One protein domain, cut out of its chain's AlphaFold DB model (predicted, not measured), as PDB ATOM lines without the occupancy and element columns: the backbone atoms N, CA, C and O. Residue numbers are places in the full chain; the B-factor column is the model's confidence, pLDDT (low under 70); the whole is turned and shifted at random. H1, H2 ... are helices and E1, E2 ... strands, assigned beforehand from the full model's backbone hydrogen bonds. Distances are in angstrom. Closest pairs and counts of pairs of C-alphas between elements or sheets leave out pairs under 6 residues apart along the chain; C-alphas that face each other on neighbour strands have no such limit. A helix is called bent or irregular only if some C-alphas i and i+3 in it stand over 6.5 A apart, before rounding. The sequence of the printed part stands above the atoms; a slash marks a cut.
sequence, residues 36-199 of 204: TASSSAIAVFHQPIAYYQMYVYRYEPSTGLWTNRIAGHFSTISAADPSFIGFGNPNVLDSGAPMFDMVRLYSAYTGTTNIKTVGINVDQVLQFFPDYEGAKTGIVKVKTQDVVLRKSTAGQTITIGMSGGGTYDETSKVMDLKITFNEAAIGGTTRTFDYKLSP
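This is residues 36 to 199 of the 204 residues of an uncharacterized protein of Pedobacter xixiisoli (UniProt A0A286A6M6). One sheet of eight antiparallel strands, strongly twisted, is curled like part of a barrel but not closed, its edge strands E1 and E2 standing apart; it curls round the short helix H2. H1 is on the same face toward one end, by the last residue of E8, while the small H3 and H4 only graze the sheet by the turn between the long strands E5 and E6. The printed part has 164 residues with four named helices and eight named strands, in the order H1 E1 E2 E3 H2 H3 H4 E4 E5 E6 E7 E8. The sheet's order is E1 E8 E7 E6 E5 E4 E3 E2, and the class is mixed, helices and strands. The whole is compact, with a radius of gyration of the C-alphas of 15.4 A and spans of 48 by 36 by 27 A.

H1, residues 39 to 45, is on the sheet; its closest C-alphas with E4, residues 122 to 130, are those of Ala 41 and Phe 128, 6.5 A apart. E1, residues 55 to 60, is antiparallel to E8, residues 190 to 198, with N 57 and O 196 2.9 A apart. E2, residues 75 to 77, and E3, residues 84 to 87, form a hairpin, with N 86 and O 76 within hydrogen-bond range at 2.8 A; E3 and E4 are antiparallel neighbours, with N 87 and O 122 within hydrogen-bond range at 2.8 A. H2, residues 99 to 105, is irregular, C-alphas 100 and 103 being 8.4 A apart. H1 and H2 on one face of the sheet make two layers. The closest C-alphas of H2 and E1 are those of Phe 100 and Val 56, 7.5 A apart. H3, residues 107 to 110, and H4, residues 115 to 118, only graze the sheet; the closest C-alphas of H4 and E5, residues 137 to 150, are those of Val 118 and Arg 150, 4.4 A apart. E4, E5, E6 of residues 157 to 169, E7 of residues 174 to 182, and E8 form a meander, each strand the antiparallel neighbour of the one before. Along it, N 141 and O 127 are 2.8 A apart, N 147 and O 160 2.8 A, N 178 and O 165 2.8 A, and N 195 and O 177 2.7 A. O i to N i+4 pairs within hydrogen-bond range are 1 of 3 in H1 and in H2, beside 4 of 4 and 3 of 4 O i to N i+3 pairs; H3 and H4 are too short for an O i to N i+4 pair.

H1 begins at C-alpha 39, (9.994, -2.598, 23.400). E5 measures 36.2 A and bends by 61 degrees at residue 145; E6 measures 36.0 A and bends by 57 degrees at residue 166. E4 measures 23.2 A, E7 25.5 A and E8 25.6 A, E8 ending at C-alpha 198, (18.951, -11.760, 12.869).

The C-alphas of Glu 133 and Thr 153 are the two farthest apart, at 49.0 A. The printed part has no cut. The links E1 to E2 and E3 to H2 are long; in the first, residues 65 to 66 pair with residues 59 to 60 of E1, antiparallel. The mean pLDDT of the printed part is 92.4, and no printed residue is under 70.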
ATOM      1  N   THR A  36      12.457  -3.548  33.449       72.75
ATOM      2  CA  THR A  36      11.233  -3.733  32.660       72.75
ATOM      3  C   THR A  36      11.570  -4.232  31.254       72.75
ATOM      4  O   THR A  36      12.590  -3.851  30.676       72.75
ATOM      5  N   ALA A  37      10.701  -5.071  30.687       71.56
ATOM      6  CA  ALA A  37      10.856  -5.536  29.316       71.56
ATOM      7  C   ALA A  37      10.928  -4.350  28.337       71.56
ATOM      8  O   ALA A  37      10.111  -3.428  28.402       71.56
ATOM      9  N   SER A  38      11.906  -4.378  27.431       70.88
ATOM     10  CA  SER A  38      12.131  -3.301  26.471       70.88
ATOM     11  C   SER A  38      11.430  -3.571  25.144       70.88
ATOM     12  O   SER A  38      11.735  -4.533  24.437       70.88
ATOM     13  N   SER A  39      10.555  -2.649  24.750       72.19
ATOM     14  CA  SER A  39       9.994  -2.598  23.400       72.19
ATOM     15  C   SER A  39      10.958  -1.995  22.368       72.19
ATOM     16  O   SER A  39      10.709  -2.115  21.170       72.19
ATOM     17  N   SER A  40      12.081  -1.386  22.778       78.31
ATOM     18  CA  SER A  40      13.053  -0.825  21.824       78.31
ATOM     19  C   SER A  40      13.816  -1.916  21.077       78.31
ATOM     20  O   SER A  40      14.015  -1.800  19.870       78.31
ATOM     21  N   ALA A  41      14.184  -3.000  21.767       88.19
ATOM     22  CA  ALA A  41      14.865  -4.140  21.157       88.19
ATOM     23  C   ALA A  41      13.968  -4.835  20.119       88.19
ATOM     24  O   ALA A  41      14.436  -5.264  19.064       88.19
ATOM     25  N   ILE A  42      12.653  -4.861  20.364       90.88
ATOM     26  CA  ILE A  42      11.664  -5.395  19.421       90.88
ATOM     27  C   ILE A  42      11.753  -4.680  18.070       90.88
ATOM     28  O   ILE A  42      11.712  -5.343  17.039       90.88
ATOM     29  N   ALA A  43      11.949  -3.359  18.048       90.06
ATOM     30  CA  ALA A  43      12.063  -2.598  16.801       90.06
ATOM     31  C   ALA A  43      13.301  -2.967  15.955       90.06
ATOM     32  O   ALA A  43      13.352  -2.642  14.769       90.06
ATOM     33  N   VAL A  44      14.296  -3.645  16.539       92.69
ATOM     34  CA  VAL A  44      15.466  -4.161  15.811       92.69
ATOM     35  C   VAL A  44      15.179  -5.529  15.190       92.69
ATOM     36  O   VAL A  44      15.595  -5.793  14.059       92.69
ATOM     37  N   PHE A  45      14.462  -6.389  15.915       93.62
ATOM     38  CA  PHE A  45      14.228  -7.791  15.545       93.62
ATOM     39  C   PHE A  45      12.856  -8.055  14.904       93.62
ATOM     40  O   PHE A  45      12.588  -9.165  14.450       93.62
ATOM     41  N   HIS A  46      11.994  -7.044  14.827       93.12
ATOM     42  CA  HIS A  46      10.702  -7.089  14.155       93.12
ATOM     43  C   HIS A  46      10.534  -5.889  13.220       93.12
ATOM     44  O   HIS A  46      10.908  -4.767  13.555       93.12
ATOM     45  N   GLN A  47       9.910  -6.115  12.061       90.88
ATOM     46  CA  GLN A  47       9.459  -5.046  11.173       90.88
ATOM     47  C   GLN A  47       7.968  -5.205  10.859       90.88
ATOM     48  O   GLN A  47       7.552  -6.309  10.492       90.88
ATOM     49  N   PRO A  48       7.174  -4.119  10.913       86.25
ATOM     50  CA  PRO A  48       5.737  -4.153  10.650       86.25
ATOM     51  C   PRO A  48       5.439  -4.162   9.139       86.25
ATOM     52  O   PRO A  48       4.675  -3.342   8.635       86.25
ATOM     53  N   ILE A  49       6.074  -5.071   8.395       88.62
ATOM     54  CA  ILE A  49       5.826  -5.285   6.964       88.62
ATOM     55  C   ILE A  49       5.274  -6.691   6.732       88.62
ATOM     56  O   ILE A  49       5.621  -7.648   7.431       88.62
ATOM     57  N   ALA A  50       4.412  -6.827   5.725       85.38
ATOM     58  CA  ALA A  50       3.833  -8.116   5.373       85.38
ATOM     59  C   ALA A  50       4.936  -9.133   5.037       85.38
ATOM     60  O   ALA A  50       5.886  -8.825   4.318       85.38
ATOM     61  N   TYR A  51       4.787 -10.356   5.551       85.50
ATOM     62  CA  TYR A  51       5.728 -11.465   5.349       85.50
ATOM     63  C   TYR A  51       7.164 -11.211   5.836       85.50
ATOM     64  O   TYR A  51       8.073 -11.941   5.427       85.50
ATOM     65  N   TYR A  52       7.386 -10.234   6.725       90.25
ATOM     66  CA  TYR A  52       8.673 -10.104   7.404       90.25
ATOM     67  C   TYR A  52       9.027 -11.411   8.114       90.25
ATOM     68  O   TYR A  52       8.210 -11.977   8.839       90.25
ATOM     69  N   GLN A  53      10.252 -11.880   7.908       90.56
ATOM     70  CA  GLN A  53      10.774 -13.080   8.543       90.56
ATOM     71  C   GLN A  53      12.215 -12.845   8.961       90.56
ATOM     72  O   GLN A  53      13.045 -12.430   8.147       90.56
ATOM     73  N   MET A  54      12.518 -13.174  10.212       91.62
ATOM     74  CA  MET A  54      13.899 -13.194  10.671       91.62
ATOM     75  C   MET A  54      14.678 -14.307   9.967       91.62
ATOM     76  O   MET A  54      14.132 -15.336   9.553       91.62
ATOM     77  N   TYR A  55      15.981 -14.103   9.831       94.75
ATOM     78  CA  TYR A  55      16.908 -15.165   9.486       94.75
ATOM     79  C   TYR A  55      17.157 -15.985  10.740       94.75
ATOM     80  O   TYR A  55      17.634 -15.447  11.733       94.75
ATOM     81  N   VAL A  56      16.804 -17.269  10.694       96.00
ATOM     82  CA  VAL A  56      16.941 -18.190  11.822       96.00
ATOM     83  C   VAL A  56      17.843 -19.342  11.414       96.00
ATOM     84  O   VAL A  56      17.645 -19.960  10.366       96.00
ATOM     85  N   TYR A  57      18.820 -19.636  12.258       97.12
ATOM     86  CA  TYR A  57      19.787 -20.710  12.090       97.12
ATOM     87  C   TYR A  57      19.775 -21.553  13.354       97.12
ATOM     88  O   TYR A  57      19.683 -21.003  14.452       97.12
ATOM     89  N   ARG A  58      19.862 -22.875  13.214       97.06
ATOM     90  CA  ARG A  58      20.019 -23.792  14.345       97.06
ATOM     91  C   ARG A  58      21.401 -24.415  14.281       97.06
ATOM     92  O   ARG A  58      21.850 -24.780  13.200       97.06
ATOM     93  N   TYR A  59      22.054 -24.576  15.417       97.19
ATOM     94  CA  TYR A  59      23.266 -25.371  15.498       97.19
ATOM     95  C   TYR A  59      22.916 -26.863  15.481       97.19
ATOM     96  O   TYR A  59      22.053 -27.318  16.237       97.19
ATOM     97  N   GLU A  60      23.549 -27.629  14.596       94.12
ATOM     98  CA  GLU A  60      23.371 -29.074  14.506       94.12
ATOM     99  C   GLU A  60      24.540 -29.779  15.213       94.12
ATOM    100  O   GLU A  60      25.638 -29.857  14.656       94.12
ATOM    101  N   PRO A  61      24.341 -30.305  16.437       90.19
ATOM    102  CA  PRO A  61      25.437 -30.862  17.227       90.19
ATOM    103  C   PRO A  61      26.051 -32.111  16.588       90.19
ATOM    104  O   PRO A  61      27.221 -32.397  16.819       90.19
ATOM    105  N   SER A  62      25.291 -32.842  15.765       90.81
ATOM    106  CA  SER A  62      25.789 -34.039  15.077       90.81
ATOM    107  C   SER A  62      26.817 -33.729  13.984       90.81
ATOM    108  O   SER A  62      27.705 -34.542  13.738       90.81
ATOM    109  N   THR A  63      26.722 -32.562  13.342       93.19
ATOM    110  CA  THR A  63      27.659 -32.129  12.292       93.19
ATOM    111  C   THR A  63      28.622 -31.048  12.768       93.19
ATOM    112  O   THR A  63      29.619 -30.787  12.102       93.19
ATOM    113  N   GLY A  64      28.335 -30.415  13.908       93.62
ATOM    114  CA  GLY A  64      29.105 -29.296  14.437       93.62
ATOM    115  C   GLY A  64      28.928 -27.996  13.646       93.62
ATOM    116  O   GLY A  64      29.748 -27.090  13.785       93.62
ATOM    117  N   LEU A  65      27.889 -27.903  12.808       94.75
ATOM    118  CA  LEU A  65      27.668 -26.795  11.877       94.75
ATOM    119  C   LEU A  65      26.323 -26.109  12.118       94.75
ATOM    120  O   LEU A  65      25.350 -26.725  12.558       94.75
ATOM    121  N   TRP A  66      26.245 -24.831  11.754       96.75
ATOM    122  CA  TRP A  66      24.972 -24.134  11.625       96.75
ATOM    123  C   TRP A  66      24.193 -24.677  10.426       96.75
ATOM    124  O   TRP A  66      24.748 -24.925   9.354       96.75
ATOM    125  N   THR A  67      22.885 -24.867  10.589       94.00
ATOM    126  CA  THR A  67      22.009 -25.202   9.468       94.00
ATOM    127  C   THR A  67      21.993 -24.062   8.455       94.00
ATOM    128  O   THR A  67      22.183 -22.898   8.804       94.00
ATOM    129  N   ASN A  68      21.606 -24.367   7.216       91.88
ATOM    130  CA  ASN A  68      21.088 -23.333   6.322       91.88
ATOM    131  C   ASN A  68      19.932 -22.570   6.992       91.88
ATOM    132  O   ASN A  68      19.294 -23.072   7.927       91.88
ATOM    133  N   ARG A  69      19.644 -21.367   6.481       92.44
ATOM    134  CA  ARG A  69      18.527 -20.540   6.952       92.44
ATOM    135  C   ARG A  69      17.240 -21.366   7.000       92.44
ATOM    136  O   ARG A  69      16.783 -21.875   5.977       92.44
ATOM    137  N   ILE A  70      16.616 -21.403   8.168       92.06
ATOM    138  CA  ILE A  70      15.263 -21.915   8.334       92.06
ATOM    139  C   ILE A  70      14.316 -20.775   7.932       92.06
ATOM    140  O   ILE A  70      14.351 -19.687   8.505       92.06
ATOM    141  N   ALA A  71      13.550 -20.980   6.865       86.75
ATOM    142  CA  ALA A  71      12.654 -19.966   6.312       86.75
ATOM    143  C   ALA A  71      11.278 -19.995   6.994       86.75
ATOM    144  O   ALA A  71      10.879 -21.022   7.528       86.75
ATOM    145  N   GLY A  72      10.518 -18.899   6.895       83.25
ATOM    146  CA  GLY A  72       9.109 -18.833   7.302       83.25
ATOM    147  C   GLY A  72       8.856 -18.352   8.733       83.25
ATOM    148  O   GLY A  72       7.710 -18.377   9.174       83.25
ATOM    149  N   HIS A  73       9.881 -17.909   9.466       87.50
ATOM    150  CA  HIS A  73       9.753 -17.345  10.820       87.50
ATOM    151  C   HIS A  73       9.134 -15.952  10.797       87.50
ATOM    152  O   HIS A  73       9.798 -14.951  11.067       87.50
ATOM    153  N   PHE A  74       7.853 -15.898  10.452       91.62
ATOM    154  CA  PHE A  74       7.061 -14.681  10.439       91.62
ATOM    155  C   PHE A  74       6.845 -14.206  11.874       91.62
ATOM    156  O   PHE A  74       6.077 -14.807  12.624       91.62
ATOM    157  N   SER A  75       7.586 -13.177  12.278       92.62
ATOM    158  CA  SER A  75       7.459 -12.601  13.616       92.62
ATOM    159  C   SER A  75       6.219 -11.715  13.695       92.62
ATOM    160  O   SER A  75       5.966 -10.940  12.768       92.62
ATOM    161  N   THR A  76       5.514 -11.758  14.816       91.88
ATOM    162  CA  THR A  76       4.372 -10.889  15.122       91.88
ATOM    163  C   THR A  76       4.609 -10.171  16.444       91.88
ATOM    164  O   THR A  76       5.330 -10.683  17.295       91.88
ATOM    165  N   ILE A  77       4.000  -9.004  16.640       92.19
ATOM    166  CA  ILE A  77       3.909  -8.396  17.974       92.19
ATOM    167  C   ILE A  77       2.656  -8.937  18.645       92.19
ATOM    168  O   ILE A  77       1.595  -8.957  18.015       92.19
ATOM    169  N   SER A  78       2.783  -9.387  19.893       91.56
ATOM    170  CA  SER A  78       1.632  -9.888  20.641       91.56
ATOM    171  C   SER A  78       0.594  -8.788  20.835       91.56
ATOM    172  O   SER A  78       0.909  -7.680  21.276       91.56
ATOM    173  N   ALA A  79      -0.662  -9.106  20.527       87.69
ATOM    174  CA  ALA A  79      -1.776  -8.189  20.764       87.69
ATOM    175  C   ALA A  79      -2.123  -8.079  22.259       87.69
ATOM    176  O   ALA A  79      -2.647  -7.056  22.696       87.69
ATOM    177  N   ALA A  80      -1.840  -9.131  23.033       90.12
ATOM    178  CA  ALA A  80      -2.097  -9.174  24.469       90.12
ATOM    179  C   ALA A  80      -1.002  -8.469  25.284       90.12
ATOM    180  O   ALA A  80      -1.307  -7.848  26.299       90.12
ATOM    181  N   ASP A  81       0.259  -8.563  24.849       89.75
ATOM    182  CA  ASP A  81       1.396  -7.903  25.494       89.75
ATOM    183  C   ASP A  81       2.451  -7.490  24.451       89.75
ATOM    184  O   ASP A  81       3.286  -8.310  24.056       89.75
ATOM    185  N   PRO A  82       2.475  -6.212  24.033       89.81
ATOM    186  CA  PRO A  82       3.417  -5.716  23.032       89.81
ATOM    187  C   PRO A  82       4.903  -5.819  23.410       89.81
ATOM    188  O   PRO A  82       5.751  -5.507  22.577       89.81
ATOM    189  N   SER A  83       5.243  -6.238  24.638       90.12
ATOM    190  CA  SER A  83       6.624  -6.562  25.029       90.12
ATOM    191  C   SER A  83       7.109  -7.925  24.515       90.12
ATOM    192  O   SER A  83       8.280  -8.268  24.697       90.12
ATOM    193  N   PHE A  84       6.243  -8.689  23.841       93.81
ATOM    194  CA  PHE A  84       6.585  -9.973  23.240       93.81
ATOM    195  C   PHE A  84       6.603  -9.944  21.712       93.81
ATOM    196  O   PHE A  84       5.701  -9.417  21.055       93.81
ATOM    197  N   ILE A  85       7.584 -10.655  21.155       94.69
ATOM    198  CA  ILE A  85       7.532 -11.175  19.790       94.69
ATOM    199  C   ILE A  85       6.945 -12.588  19.820       94.69
ATOM    200  O   ILE A  85       7.404 -13.448  20.576       94.69
ATOM    201  N   GLY A  86       5.961 -12.830  18.963       94.62
ATOM    202  CA  GLY A  86       5.416 -14.137  18.616       94.62
ATOM    203  C   GLY A  86       5.866 -14.617  17.241       94.62
ATOM    204  O   GLY A  86       6.582 -13.921  16.516       94.62
ATOM    205  N   PHE A  87       5.416 -15.812  16.866       93.81
ATOM    206  CA  PHE A  87       5.617 -16.382  15.538       93.81
ATOM    207  C   PHE A  87       4.320 -16.979  14.998       93.81
ATOM    208  O   PHE A  87       3.741 -17.889  15.590       93.81
ATOM    209  N   GLY A  88       3.898 -16.502  13.834       90.81
ATOM    210  CA  GLY A  88       2.685 -16.939  13.150       90.81
ATOM    211  C   GLY A  88       2.546 -16.230  11.811       90.81
ATOM    212  O   GLY A  88       3.231 -15.243  11.556       90.81
ATOM    213  N   ASN A  89       1.678 -16.724  10.931       88.88
ATOM    214  CA  ASN A  89       1.485 -16.109   9.615       88.88
ATOM    215  C   ASN A  89       0.121 -15.408   9.531       88.88
ATOM    216  O   ASN A  89      -0.842 -16.021   9.073       88.88
ATOM    217  N   PRO A  90       0.022 -14.121   9.921       82.19
ATOM    218  CA  PRO A  90      -1.254 -13.405   9.918       82.19
ATOM    219  C   PRO A  90      -1.787 -13.125   8.505       82.19
ATOM    220  O   PRO A  90      -2.952 -12.784   8.344       82.19
ATOM    221  N   ASN A  91      -0.950 -13.266   7.474       85.62
ATOM    222  CA  ASN A  91      -1.302 -12.921   6.096       85.62
ATOM    223  C   ASN A  91      -1.873 -14.108   5.305       85.62
ATOM    224  O   ASN A  91      -2.323 -13.933   4.175       85.62
ATOM    225  N   VAL A  92      -1.831 -15.324   5.862       84.56
ATOM    226  CA  VAL A  92      -2.331 -16.534   5.202       84.56
ATOM    227  C   VAL A  92      -3.214 -17.297   6.176       84.56
ATOM    228  O   VAL A  92      -2.724 -17.863   7.152       84.56
ATOM    229  N   LEU A  93      -4.510 -17.348   5.869       81.31
ATOM    230  CA  LEU A  93      -5.481 -18.113   6.644       81.31
ATOM    231  C   LEU A  93      -5.040 -19.581   6.774       81.31
ATOM    232  O   LEU A  93      -4.483 -20.160   5.837       81.31
ATOM    233  N   ASP A  94      -5.265 -20.153   7.956       78.06
ATOM    234  CA  ASP A  94      -4.933 -21.537   8.327       78.06
ATOM    235  C   ASP A  94      -3.442 -21.916   8.251       78.06
ATOM    236  O   ASP A  94      -3.082 -23.082   8.444       78.06
ATOM    237  N   SER A  95      -2.559 -20.945   8.009       83.75
ATOM    238  CA  SER A  95      -1.109 -21.132   7.984       83.75
ATOM    239  C   SER A  95      -0.485 -20.957   9.372       83.75
ATOM    240  O   SER A  95      -1.162 -20.639  10.345       83.75
ATOM    241  N   GLY A  96       0.822 -21.182   9.469       89.12
ATOM    242  CA  GLY A  96       1.620 -20.943  10.670       89.12
ATOM    243  C   GLY A  96       3.049 -20.532  10.325       89.12
ATOM    244  O   GLY A  96       3.359 -20.236   9.169       89.12
ATOM    245  N   ALA A  97       3.930 -20.556  11.320       91.69
ATOM    246  CA  ALA A  97       5.370 -20.370  11.158       91.69
ATOM    247  C   ALA A  97       6.125 -21.647  11.575       91.69
ATOM    248  O   ALA A  97       5.778 -22.249  12.586       91.69
ATOM    249  N   PRO A  98       7.184 -22.089  10.870       88.88
ATOM    250  CA  PRO A  98       8.050 -23.183  11.307       88.88
ATOM    251  C   PRO A  98       8.990 -22.721  12.432       88.88
ATOM    252  O   PRO A  98      10.213 -22.860  12.345       88.88
ATOM    253  N   MET A  99       8.396 -22.160  13.492       92.44
ATOM    254  CA  MET A  99       9.051 -21.627  14.680       92.44
ATOM    255  C   MET A  99      10.132 -22.602  15.153       92.44
ATOM    256  O   MET A  99       9.867 -23.785  15.332       92.44
ATOM    257  N   PHE A 100      11.368 -22.109  15.253       94.50
ATOM    258  CA  PHE A 100      12.563 -22.867  15.652       94.50
ATOM    259  C   PHE A 100      12.746 -24.256  15.000       94.50
ATOM    260  O   PHE A 100      13.282 -25.170  15.623       94.50
ATOM    261  N   ASP A 101      12.350 -24.410  13.730       93.94
ATOM    262  CA  ASP A 101      12.444 -25.661  12.953       93.94
ATOM    263  C   ASP A 101      11.577 -26.819  13.480       93.94
ATOM    264  O   ASP A 101      11.764 -27.980  13.108       93.94
ATOM    265  N   MET A 102      10.587 -26.518  14.327       95.19
ATOM    266  CA  MET A 102       9.724 -27.527  14.947       95.19
ATOM    267  C   MET A 102       8.986 -28.391  13.911       95.19
ATOM    268  O   MET A 102       8.836 -29.593  14.101       95.19
ATOM    269  N   VAL A 103       8.591 -27.820  12.770       94.50
ATOM    270  CA  VAL A 103       7.927 -28.575  11.692       94.50
ATOM    271  C   VAL A 103       8.801 -29.717  11.172       94.50
ATOM    272  O   VAL A 103       8.302 -30.819  10.953       94.50
ATOM    273  N   ARG A 104      10.108 -29.486  10.994       94.06
ATOM    274  CA  ARG A 104      11.038 -30.529  10.546       94.06
ATOM    275  C   ARG A 104      11.366 -31.486  11.685       94.06
ATOM    276  O   ARG A 104      11.285 -32.700  11.492       94.06
ATOM    277  N   LEU A 105      11.677 -30.944  12.865       94.38
ATOM    278  CA  LEU A 105      12.066 -31.708  14.057       94.38
ATOM    279  C   LEU A 105      11.012 -32.723  14.509       94.38
ATOM    280  O   LEU A 105      11.383 -33.773  15.031       94.38
ATOM    281  N   TYR A 106       9.729 -32.414  14.312       96.31
ATOM    282  CA  TYR A 106       8.608 -33.247  14.755       96.31
ATOM    283  C   TYR A 106       7.827 -33.886  13.607       96.31
ATOM    284  O   TYR A 106       6.781 -34.485  13.842       96.31
ATOM    285  N   SER A 107       8.346 -33.820  12.377       96.44
ATOM    286  CA  SER A 107       7.677 -34.345  11.178       96.44
ATOM    287  C   SER A 107       7.293 -35.827  11.271       96.44
ATOM    288  O   SER A 107       6.250 -36.219  10.752       96.44
ATOM    289  N   ALA A 108       8.076 -36.645  11.980       95.94
ATOM    290  CA  ALA A 108       7.760 -38.055  12.226       95.94
ATOM    291  C   ALA A 108       6.507 -38.250  13.104       95.94
ATOM    292  O   ALA A 108       5.784 -39.229  12.940       95.94
ATOM    293  N   TYR A 109       6.223 -37.304  14.003       95.88
ATOM    294  CA  TYR A 109       5.064 -37.335  14.902       95.88
ATOM    295  C   TYR A 109       3.852 -36.624  14.297       95.88
ATOM    296  O   TYR A 109       2.715 -37.064  14.473       95.88
ATOM    297  N   THR A 110       4.077 -35.533  13.561       96.25
ATOM    298  CA  THR A 110       3.014 -34.819  12.842       96.25
ATOM    299  C   THR A 110       2.607 -35.530  11.554       96.25
ATOM    300  O   THR A 110       1.509 -35.300  11.057       96.25
ATOM    301  N   GLY A 111       3.464 -36.394  11.006       96.31
ATOM    302  CA  GLY A 111       3.256 -37.086   9.733       96.31
ATOM    303  C   GLY A 111       3.391 -36.179   8.506       96.31
ATOM    304  O   GLY A 111       2.924 -36.547   7.430       96.31
ATOM    305  N   THR A 112       3.950 -34.971   8.653       94.94
ATOM    306  CA  THR A 112       4.103 -34.001   7.559       94.94
ATOM    307  C   THR A 112       5.084 -32.881   7.905       94.94
ATOM    308  O   THR A 112       5.235 -32.499   9.065       94.94
ATOM    309  N   THR A 113       5.704 -32.302   6.879       93.75
ATOM    310  CA  THR A 113       6.489 -31.059   6.958       93.75
ATOM    311  C   THR A 113       5.729 -29.844   6.410       93.75
ATOM    312  O   THR A 113       6.287 -28.754   6.301       93.75
ATOM    313  N   ASN A 114       4.451 -29.997   6.046       92.06
ATOM    314  CA  ASN A 114       3.646 -28.898   5.518       92.06
ATOM    315  C   ASN A 114       3.195 -27.959   6.647       92.06
ATOM    316  O   ASN A 114       2.374 -28.331   7.488       92.06
ATOM    317  N   ILE A 115       3.682 -26.714   6.634       91.19
ATOM    318  CA  ILE A 115       3.361 -25.722   7.666       91.19
ATOM    319  C   ILE A 115       1.870 -25.368   7.738       91.19
ATOM    320  O   ILE A 115       1.384 -25.084   8.828       91.19
ATOM    321  N   LYS A 116       1.115 -25.440   6.634       90.62
ATOM    322  CA  LYS A 116      -0.344 -25.220   6.672       90.62
ATOM    323  C   LYS A 116      -1.058 -26.309   7.467       90.62
ATOM    324  O   LYS A 116      -2.074 -26.056   8.105       90.62
ATOM    325  N   THR A 117      -0.511 -27.522   7.437       92.06
ATOM    326  CA  THR A 117      -1.031 -28.629   8.231       92.06
ATOM    327  C   THR A 117      -0.602 -28.491   9.682       92.06
ATOM    328  O   THR A 117      -1.474 -28.503  10.536       92.06
ATOM    329  N   VAL A 118       0.699 -28.316   9.964       94.25
ATOM    330  CA  VAL A 118       1.222 -28.272  11.346       94.25
ATOM    331  C   VAL A 118       0.748 -27.029  12.103       94.25
ATOM    332  O   VAL A 118       0.342 -27.128  13.260       94.25
ATOM    333  N   GLY A 119       0.741 -25.871  11.441       91.44
ATOM    334  CA  GLY A 119      -0.066 -24.735  11.865       91.44
ATOM    335  C   GLY A 119       0.348 -24.033  13.149       91.44
ATOM    336  O   GLY A 119      -0.534 -23.637  13.907       91.44
ATOM    337  N   ILE A 120       1.646 -23.907  13.412       94.06
ATOM    338  CA  ILE A 120       2.152 -23.278  14.637       94.06
ATOM    339  C   ILE A 120       1.909 -21.766  14.569       94.06
ATOM    340  O   ILE A 120       2.443 -21.091  13.688       94.06
ATOM    341  N   ASN A 121       1.126 -21.247  15.514       93.25
ATOM    342  CA  ASN A 121       0.902 -19.819  15.723       93.25
ATOM    343  C   ASN A 121       0.979 -19.545  17.223       93.25
ATOM    344  O   ASN A 121       0.103 -19.968  17.975       93.25
ATOM    345  N   VAL A 122       2.049 -18.886  17.659       94.44
ATOM    346  CA  VAL A 122       2.327 -18.633  19.074       94.44
ATOM    347  C   VAL A 122       2.513 -17.138  19.270       94.44
ATOM    348  O   VAL A 122       3.451 -16.555  18.736       94.44
ATOM    349  N   ASP A 123       1.612 -16.522  20.029       94.38
ATOM    350  CA  ASP A 123       1.524 -15.062  20.165       94.38
ATOM    351  C   ASP A 123       2.681 -14.457  20.975       94.38
ATOM    352  O   ASP A 123       3.182 -13.390  20.645       94.38
ATOM    353  N   GLN A 124       3.148 -15.154  22.014       95.38
ATOM    354  CA  GLN A 124       4.152 -14.644  22.949       95.38
ATOM    355  C   GLN A 124       5.307 -15.628  23.076       95.38
ATOM    356  O   GLN A 124       5.145 -16.685  23.681       95.38
ATOM    357  N   VAL A 125       6.472 -15.300  22.520       96.12
ATOM    358  CA  VAL A 125       7.628 -16.210  22.487       96.12
ATOM    359  C   VAL A 125       8.876 -15.557  23.051       96.12
ATOM    360  O   VAL A 125       9.437 -16.095  23.999       96.12
ATOM    361  N   LEU A 126       9.303 -14.423  22.501       96.50
ATOM    362  CA  LEU A 126      10.534 -13.741  22.898       96.50
ATOM    363  C   LEU A 126      10.206 -12.452  23.641       96.50
ATOM    364  O   LEU A 126       9.439 -11.640  23.132       96.50
ATOM    365  N   GLN A 127      10.825 -12.260  24.802       94.94
ATOM    366  CA  GLN A 127      10.753 -11.024  25.580       94.94
ATOM    367  C   GLN A 127      12.160 -10.505  25.856       94.94
ATOM    368  O   GLN A 127      13.049 -11.286  26.196       94.94
ATOM    369  N   PHE A 128      12.359  -9.199  25.712       93.25
ATOM    370  CA  PHE A 128      13.677  -8.568  25.748       93.25
ATOM    371  C   PHE A 128      13.865  -7.760  27.022       93.25
ATOM    372  O   PHE A 128      12.985  -6.993  27.406       93.25
ATOM    373  N   PHE A 129      15.032  -7.893  27.634       91.50
ATOM    374  CA  PHE A 129      15.413  -7.200  28.855       91.50
ATOM    375  C   PHE A 129      16.803  -6.602  28.656       91.50
ATOM    376  O   PHE A 129      17.755  -7.369  28.514       91.50
ATOM    377  N   PRO A 130      16.940  -5.270  28.595       90.06
ATOM    378  CA  PRO A 130      18.242  -4.650  28.419       90.06
ATOM    379  C   PRO A 130      19.111  -4.886  29.659       90.06
ATOM    380  O   PRO A 130      18.595  -5.055  30.759       90.06
ATOM    381  N   ASP A 131      20.430  -4.904  29.485       82.94
ATOM    382  CA  ASP A 131      21.376  -5.099  30.597       82.94
ATOM    383  C   ASP A 131      21.206  -4.014  31.690       82.94
ATOM    384  O   ASP A 131      21.325  -4.281  32.883       82.94
ATOM    385  N   TYR A 132      20.870  -2.792  31.273       81.12
ATOM    386  CA  TYR A 132      20.494  -1.649  32.107       81.12
ATOM    387  C   TYR A 132      19.650  -0.667  31.275       81.12
ATOM    388  O   TYR A 132      19.496  -0.834  30.062       81.12
ATOM    389  N   GLU A 133      19.080   0.370  31.894       81.00
ATOM    390  CA  GLU A 133      18.250   1.344  31.175       81.00
ATOM    391  C   GLU A 133      19.025   2.015  30.022       81.00
ATOM    392  O   GLU A 133      20.081   2.618  30.211       81.00
ATOM    393  N   GLY A 134      18.503   1.891  28.799       81.81
ATOM    394  CA  GLY A 134      19.129   2.428  27.587       81.81
ATOM    395  C   GLY A 134      20.231   1.558  26.967       81.81
ATOM    396  O   GLY A 134      20.745   1.928  25.905       81.81
ATOM    397  N   ALA A 135      20.578   0.410  27.563       86.31
ATOM    398  CA  ALA A 135      21.544  -0.520  26.983       86.31
ATOM    399  C   ALA A 135      21.074  -1.067  25.625       86.31
ATOM    400  O   ALA A 135      19.884  -1.275  25.380       86.31
ATOM    401  N   LYS A 136      22.043  -1.315  24.739       91.25
ATOM    402  CA  LYS A 136      21.842  -1.917  23.408       91.25
ATOM    403  C   LYS A 136      22.062  -3.422  23.384       91.25
ATOM    404  O   LYS A 136      21.811  -4.064  22.371       91.25
ATOM    405  N   THR A 137      22.505  -3.973  24.499       92.19
ATOM    406  CA  THR A 137      22.659  -5.399  24.738       92.19
ATOM    407  C   THR A 137      21.738  -5.814  25.871       92.19
ATOM    408  O   THR A 137      21.279  -4.979  26.661       92.19
ATOM    409  N   GLY A 138      21.434  -7.102  25.930       91.69
ATOM    410  CA  GLY A 138      20.596  -7.618  26.990       91.69
ATOM    411  C   GLY A 138      20.320  -9.101  26.885       91.69
ATOM    412  O   GLY A 138      20.885  -9.833  26.065       91.69
ATOM    413  N   ILE A 139      19.385  -9.524  27.721       93.00
ATOM    414  CA  ILE A 139      18.858 -10.876  27.799       93.00
ATOM    415  C   ILE A 139      17.559 -10.967  27.012       93.00
ATOM    416  O   ILE A 139      16.683 -10.106  27.091       93.00
ATOM    417  N   VAL A 140      17.396 -12.068  26.295       94.69
ATOM    418  CA  VAL A 140      16.123 -12.460  25.699       94.69
ATOM    419  C   VAL A 140      15.629 -13.714  26.410       94.69
ATOM    420  O   VAL A 140      16.354 -14.700  26.546       94.69
ATOM    421  N   LYS A 141      14.389 -13.681  26.893       94.69
ATOM    422  CA  LYS A 141      13.733 -14.831  27.518       94.69
ATOM    423  C   LYS A 141      12.772 -15.469  26.537       94.69
ATOM    424  O   LYS A 141      11.977 -14.778  25.901       94.69
ATOM    425  N   VAL A 142      12.822 -16.796  26.458       96.31
ATOM    426  CA  VAL A 142      11.801 -17.576  25.765       96.31
ATOM    427  C   VAL A 142      10.707 -17.903  26.772       96.31
ATOM    428  O   VAL A 142      10.969 -18.534  27.799       96.31
ATOM    429  N   LYS A 143       9.476 -17.474  26.487       95.50
ATOM    430  CA  LYS A 143       8.321 -17.763  27.340       95.50
ATOM    431  C   LYS A 143       8.175 -19.273  27.499       95.50
ATOM    432  O   LYS A 143       8.029 -19.990  26.508       95.50
ATOM    433  N   THR A 144       8.184 -19.726  28.752       96.38
ATOM    434  CA  THR A 144       7.912 -21.128  29.069       96.38
ATOM    435  C   THR A 144       6.450 -21.425  28.776       96.38
ATOM    436  O   THR A 144       5.567 -20.789  29.354       96.38
ATOM    437  N   GLN A 145       6.197 -22.333  27.840       96.38
ATOM    438  CA  GLN A 145       4.851 -22.650  27.371       96.38
ATOM    439  C   GLN A 145       4.823 -23.967  26.605       96.38
ATOM    440  O   GLN A 145       5.851 -24.444  26.131       96.38
ATOM    441  N   ASP A 146       3.623 -24.487  26.402       97.06
ATOM    442  CA  ASP A 146       3.368 -25.621  25.530       97.06
ATOM    443  C   ASP A 146       2.986 -25.149  24.124       97.06
ATOM    444  O   ASP A 146       2.127 -24.284  23.947       97.06
ATOM    445  N   VAL A 147       3.621 -25.734  23.111       96.75
ATOM    446  CA  VAL A 147       3.362 -25.450  21.698       96.75
ATOM    447  C   VAL A 147       2.599 -26.619  21.093       96.75
ATOM    448  O   VAL A 147       3.069 -27.759  21.103       96.75
ATOM    449  N   VAL A 148       1.426 -26.332  20.537       95.62
ATOM    450  CA  VAL A 148       0.562 -27.333  19.902       95.62
ATOM    451  C   VAL A 148       0.891 -27.441  18.416       95.62
ATOM    452  O   VAL A 148       0.884 -26.449  17.687       95.62
ATOM    453  N   LEU A 149       1.161 -28.662  17.957       96.06
ATOM    454  CA  LEU A 149       1.427 -28.991  16.560       96.06
ATOM    455  C   LEU A 149       0.311 -29.899  16.048       96.06
ATOM    456  O   LEU A 149       0.057 -30.967  16.604       96.06
ATOM    457  N   ARG A 150      -0.349 -29.497  14.963       95.94
ATOM    458  CA  ARG A 150      -1.375 -30.313  14.307       95.94
ATOM    459  C   ARG A 150      -0.732 -31.455  13.511       95.94
ATOM    460  O   ARG A 150       0.303 -31.278  12.866       95.94
ATOM    461  N   LYS A 151      -1.351 -32.635  13.557       95.69
ATOM    462  CA  LYS A 151      -0.948 -33.801  12.759       95.69
ATOM    463  C   LYS A 151      -1.624 -33.767  11.385       95.69
ATOM    464  O   LYS A 151      -2.608 -33.062  11.175       95.69
ATOM    465  N   SER A 152      -1.118 -34.566  10.450       94.06
ATOM    466  CA  SER A 152      -1.746 -34.793   9.143       94.06
ATOM    467  C   SER A 152      -3.111 -35.472   9.257       94.06
ATOM    468  O   SER A 152      -3.986 -35.248   8.422       94.06
ATOM    469  N   THR A 153      -3.324 -36.257  10.313       93.19
ATOM    470  CA  THR A 153      -4.642 -36.778  10.672       93.19
ATOM    471  C   THR A 153      -5.490 -35.676  11.302       93.19
ATOM    472  O   THR A 153      -5.142 -35.142  12.356       93.19
ATOM    473  N   ALA A 154      -6.618 -35.360  10.662       88.62
ATOM    474  CA  ALA A 154      -7.524 -34.303  11.095       88.62
ATOM    475  C   ALA A 154      -7.942 -34.455  12.569       88.62
ATOM    476  O   ALA A 154      -8.237 -35.554  13.038       88.62
ATOM    477  N   GLY A 155      -7.957 -33.334  13.292       88.19
ATOM    478  CA  GLY A 155      -8.367 -33.272  14.698       88.19
ATOM    479  C   GLY A 155      -7.343 -33.800  15.704       88.19
ATOM    480  O   GLY A 155      -7.593 -33.703  16.901       88.19
ATOM    481  N   GLN A 156      -6.195 -34.324  15.262       94.94
ATOM    482  CA  GLN A 156      -5.145 -34.769  16.174       94.94
ATOM    483  C   GLN A 156      -4.008 -33.754  16.282       94.94
ATOM    484  O   GLN A 156      -3.609 -33.116  15.303       94.94
ATOM    485  N   THR A 157      -3.437 -33.660  17.478       96.38
ATOM    486  CA  THR A 157      -2.313 -32.781  17.792       96.38
ATOM    487  C   THR A 157      -1.256 -33.518  18.607       96.38
ATOM    488  O   THR A 157      -1.503 -34.589  19.163       96.38
ATOM    489  N   ILE A 158      -0.064 -32.938  18.653       96.56
ATOM    490  CA  ILE A 158       0.950 -33.210  19.670       96.56
ATOM    491  C   ILE A 158       1.279 -31.899  20.379       96.56
ATOM    492  O   ILE A 158       1.101 -30.819  19.809       96.56
ATOM    493  N   THR A 159       1.799 -32.002  21.593       96.62
ATOM    494  CA  THR A 159       2.218 -30.851  22.388       96.62
ATOM    495  C   THR A 159       3.691 -30.985  22.718       96.62
ATOM    496  O   THR A 159       4.132 -32.057  23.123       96.62
ATOM    497  N   ILE A 160       4.442 -29.903  22.543       97.81
ATOM    498  CA  ILE A 160       5.860 -29.830  22.881       97.81
ATOM    499  C   ILE A 160       6.055 -28.658  23.833       97.81
ATOM    500  O   ILE A 160       5.782 -27.514  23.463       97.81
ATOM    501  N   GLY A 161       6.547 -28.932  25.039       97.38
ATOM    502  CA  GLY A 161       6.919 -27.873  25.971       97.38
ATOM    503  C   GLY A 161       8.143 -27.125  25.454       97.38
ATOM    504  O   GLY A 161       9.047 -27.730  24.885       97.38
ATOM    505  N   MET A 162       8.191 -25.815  25.637       97.44
ATOM    506  CA  MET A 162       9.265 -24.948  25.164       97.44
ATOM    507  C   MET A 162       9.689 -24.008  26.285       97.44
ATOM    508  O   MET A 162       8.853 -23.422  26.965       97.44
ATOM    509  N   SER A 163      10.996 -23.850  26.459       97.00
ATOM    510  CA  SER A 163      11.607 -22.891  27.381       97.00
ATOM    511  C   SER A 163      12.991 -22.495  26.873       97.00
ATOM    512  O   SER A 163      13.526 -23.126  25.958       97.00
ATOM    513  N   GLY A 164      13.586 -21.461  27.457       96.25
ATOM    514  CA  GLY A 164      14.946 -21.065  27.121       96.25
ATOM    515  C   GLY A 164      15.185 -19.572  27.235       96.25
ATOM    516  O   GLY A 164      14.422 -18.829  27.855       96.25
ATOM    517  N   GLY A 165      16.259 -19.135  26.600       96.50
ATOM    518  CA  GLY A 165      16.669 -17.743  26.575       96.50
ATOM    519  C   GLY A 165      18.059 -17.599  25.989       96.50
ATOM    520  O   GLY A 165      18.626 -18.552  25.457       96.50
ATOM    521  N   GLY A 166      18.609 -16.404  26.096       96.12
ATOM    522  CA  GLY A 166      19.957 -16.098  25.657       96.12
ATOM    523  C   GLY A 166      20.170 -14.598  25.637       96.12
ATOM    524  O   GLY A 166      19.620 -13.893  26.479       96.12
ATOM    525  N   THR A 167      20.946 -14.103  24.684       95.88
ATOM    526  CA  THR A 167      21.357 -12.699  24.630       95.88
ATOM    527  C   THR A 167      21.016 -12.064  23.297       95.88
ATOM    528  O   THR A 167      20.889 -12.743  22.278       95.88
ATOM    529  N   TYR A 168      20.904 -10.743  23.296       96.06
ATOM    530  CA  TYR A 168      20.757  -9.957  22.082       96.06
ATOM    531  C   TYR A 168      21.719  -8.773  22.079       96.06
ATOM    532  O   TYR A 168      22.134  -8.282  23.131       96.06
ATOM    533  N   ASP A 169      22.023  -8.295  20.879       95.56
ATOM    534  CA  ASP A 169      22.754  -7.056  20.647       95.56
ATOM    535  C   ASP A 169      22.106  -6.295  19.481       95.56
ATOM    536  O   ASP A 169      22.056  -6.769  18.344       95.56
ATOM    537  N   GLU A 170      21.588  -5.100  19.773       94.31
ATOM    538  CA  GLU A 170      20.947  -4.204  18.807       94.31
ATOM    539  C   GLU A 170      21.934  -3.656  17.758       94.31
ATOM    540  O   GLU A 170      21.518  -3.266  16.665       94.31
ATOM    541  N   THR A 171      23.235  -3.631  18.068       93.50
ATOM    542  CA  THR A 171      24.296  -3.096  17.202       93.50
ATOM    543  C   THR A 171      24.703  -4.112  16.145       93.50
ATOM    544  O   THR A 171      24.644  -3.816  14.950       93.50
ATOM    545  N   SER A 172      25.081  -5.323  16.567       95.38
ATOM    546  CA  SER A 172      25.356  -6.427  15.634       95.38
ATOM    547  C   SER A 172      24.082  -7.000  15.008       95.38
ATOM    548  O   SER A 172      24.157  -7.662  13.972       95.38
ATOM    549  N   LYS A 173      22.914  -6.704  15.597       96.12
ATOM    550  CA  LYS A 173      21.594  -7.225  15.215       96.12
ATOM    551  C   LYS A 173      21.523  -8.746  15.310       96.12
ATOM    552  O   LYS A 173      20.831  -9.392  14.527       96.12
ATOM    553  N   VAL A 174      22.230  -9.324  16.273       97.12
ATOM    554  CA  VAL A 174      22.254 -10.768  16.499       97.12
ATOM    555  C   VAL A 174      21.554 -11.095  17.811       97.12
ATOM    556  O   VAL A 174      21.759 -10.439  18.831       97.12
ATOM    557  N   MET A 175      20.726 -12.132  17.762       97.12
ATOM    558  CA  MET A 175      20.215 -12.851  18.920       97.12
ATOM    559  C   MET A 175      20.849 -14.235  18.967       97.12
ATOM    560  O   MET A 175      20.764 -14.993  17.998       97.12
ATOM    561  N   ASP A 176      21.412 -14.568  20.117       97.88
ATOM    562  CA  ASP A 176      21.870 -15.905  20.466       97.88
ATOM    563  C   ASP A 176      20.865 -16.511  21.440       97.88
ATOM    564  O   ASP A 176      20.597 -15.946  22.497       97.88
ATOM    565  N   LEU A 177      20.283 -17.653  21.080       97.81
ATOM    566  CA  LEU A 177      19.258 -18.329  21.869       97.81
ATOM    567  C   LEU A 177      19.658 -19.770  22.146       97.81
ATOM    568  O   LEU A 177      20.136 -20.469  21.263       97.81
ATOM    569  N   LYS A 178      19.344 -20.247  23.345       98.12
ATOM    570  CA  LYS A 178      19.333 -21.660  23.702       98.12
ATOM    571  C   LYS A 178      17.912 -22.054  24.066       98.12
ATOM    572  O   LYS A 178      17.350 -21.538  25.034       98.12
ATOM    573  N   ILE A 179      17.326 -22.955  23.284       97.62
ATOM    574  CA  ILE A 179      15.930 -23.376  23.440       97.62
ATOM    575  C   ILE A 179      15.895 -24.847  23.799       97.62
ATOM    576  O   ILE A 179      16.527 -25.669  23.137       97.62
ATOM    577  N   THR A 180      15.136 -25.168  24.841       97.75
ATOM    578  CA  THR A 180      14.884 -26.533  25.286       97.75
ATOM    579  C   THR A 180      13.443 -26.907  24.990       97.75
ATOM    580  O   THR A 180      12.509 -26.229  25.422       97.75
ATOM    581  N   PHE A 181      13.283 -28.015  24.275       97.88
ATOM    582  CA  PHE A 181      12.010 -28.653  24.009       97.88
ATOM    583  C   PHE A 181      11.807 -29.835  24.953       97.88
ATOM    584  O   PHE A 181      12.663 -30.714  25.032       97.88
ATOM    585  N   ASN A 182      10.676 -29.855  25.653       97.25
ATOM    586  CA  ASN A 182      10.220 -30.971  26.470       97.25
ATOM    587  C   ASN A 182       9.272 -31.853  25.649       97.25
ATOM    588  O   ASN A 182       8.197 -31.418  25.232       97.25
ATOM    589  N   GLU A 183       9.681 -33.098  25.435       96.75
ATOM    590  CA  GLU A 183       9.034 -34.068  24.553       96.75
ATOM    591  C   GLU A 183       8.313 -35.176  25.322       96.75
ATOM    592  O   GLU A 183       7.897 -36.173  24.730       96.75
ATOM    593  N   ALA A 184       8.132 -35.021  26.636       94.88
ATOM    594  CA  ALA A 184       7.490 -36.031  27.473       94.88
ATOM    595  C   ALA A 184       6.098 -36.440  26.949       94.88
ATOM    596  O   ALA A 184       5.746 -37.617  26.976       94.88
ATOM    597  N   ALA A 185       5.332 -35.495  26.391       92.19
ATOM    598  CA  ALA A 185       3.999 -35.750  25.834       92.19
ATOM    599  C   ALA A 185       3.995 -36.667  24.593       92.19
ATOM    600  O   ALA A 185       2.952 -37.213  24.237       92.19
ATOM    601  N   ILE A 186       5.148 -36.856  23.944       94.75
ATOM    602  CA  ILE A 186       5.337 -37.790  22.823       94.75
ATOM    603  C   ILE A 186       6.236 -38.980  23.203       94.75
ATOM    604  O   ILE A 186       6.710 -39.697  22.326       94.75
ATOM    605  N   GLY A 187       6.469 -39.198  24.504       94.19
ATOM    606  CA  GLY A 187       7.311 -40.281  25.024       94.19
ATOM    607  C   GLY A 187       8.820 -40.027  24.918       94.19
ATOM    608  O   GLY A 187       9.604 -40.957  25.097       94.19
ATOM    609  N   GLY A 188       9.231 -38.794  24.608       92.81
ATOM    610  CA  GLY A 188      10.630 -38.376  24.547       92.81
ATOM    611  C   GLY A 188      11.155 -37.815  25.873       92.81
ATOM    612  O   GLY A 188      10.506 -37.894  26.915       92.81
ATOM    613  N   THR A 189      12.351 -37.226  25.821       94.31
ATOM    614  CA  THR A 189      12.976 -36.528  26.958       94.31
ATOM    615  C   THR A 189      13.039 -35.024  26.678       94.31
ATOM    616  O   THR A 189      12.037 -34.427  26.294       94.31
ATOM    617  N   THR A 190      14.192 -34.388  26.865       95.25
ATOM    618  CA  THR A 190      14.414 -32.985  26.526       95.25
ATOM    619  C   THR A 190      15.472 -32.880  25.443       95.25
ATOM    620  O   THR A 190      16.527 -33.505  25.552       95.25
ATOM    621  N   ARG A 191      15.231 -32.040  24.434       94.81
ATOM    622  CA  ARG A 191      16.243 -31.666  23.440       94.81
ATOM    623  C   ARG A 191      16.531 -30.181  23.533       94.81
ATOM    624  O   ARG A 191      15.605 -29.376  23.542       94.81
ATOM    625  N   THR A 192      17.806 -29.823  23.550       96.38
ATOM    626  CA  THR A 192      18.249 -28.432  23.608       96.38
ATOM    627  C   THR A 192      19.056 -28.105  22.367       96.38
ATOM    628  O   THR A 192      19.933 -28.876  21.982       96.38
ATOM    629  N   PHE A 193      18.768 -26.960  21.755       97.50
ATOM    630  CA  PHE A 193      19.489 -26.472  20.586       97.50
ATOM    631  C   PHE A 193      19.865 -25.007  20.756       97.50
ATOM    632  O   PHE A 193      19.096 -24.215  21.313       97.50
ATOM    633  N   ASP A 194      21.030 -24.659  20.223       98.25
ATOM    634  CA  ASP A 194      21.447 -23.277  20.048       98.25
ATOM    635  C   ASP A 194      20.897 -22.733  18.724       98.25
ATOM    636  O   ASP A 194      20.850 -23.429  17.703       98.25
ATOM    637  N   TYR A 195      20.471 -21.476  18.740       98.19
ATOM    638  CA  TYR A 195      19.928 -20.758  17.602       98.19
ATOM    639  C   TYR A 195      20.579 -19.386  17.475       98.19
ATOM    640  O   TYR A 195      20.838 -18.714  18.473       98.19
ATOM    641  N   LYS A 196      20.764 -18.948  16.230       97.88
ATOM    642  CA  LYS A 196      21.111 -17.571  15.884       97.88
ATOM    643  C   LYS A 196      19.988 -16.951  15.081       97.88
ATOM    644  O   LYS A 196      19.502 -17.554  14.120       97.88
ATOM    645  N   LEU A 197      19.559 -15.766  15.494       97.00
ATOM    646  CA  LEU A 197      18.502 -15.007  14.843       97.00
ATOM    647  C   LEU A 197      19.004 -13.610  14.485       97.00
ATOM    648  O   LEU A 197      19.763 -13.006  15.238       97.00
ATOM    649  N   SER A 198      18.577 -13.097  13.335       96.25
ATOM    650  CA  SER A 198      18.951 -11.760  12.869       96.25
ATOM    651  C   SER A 198      17.922 -11.211  11.871       96.25
ATOM    652  O   SER A 198      17.328 -11.988  11.115       96.25
ATOM    653  N   PRO A 199      17.706  -9.884  11.804       94.75
ATOM    654  CA  PRO A 199      16.923  -9.268  10.736       94.75
ATOM    655  C   PRO A 199      17.620  -9.355   9.365       94.75
ATOM    656  O   PRO A 199      16.970  -9.160   8.339       94.75
TER     657      PRO A 199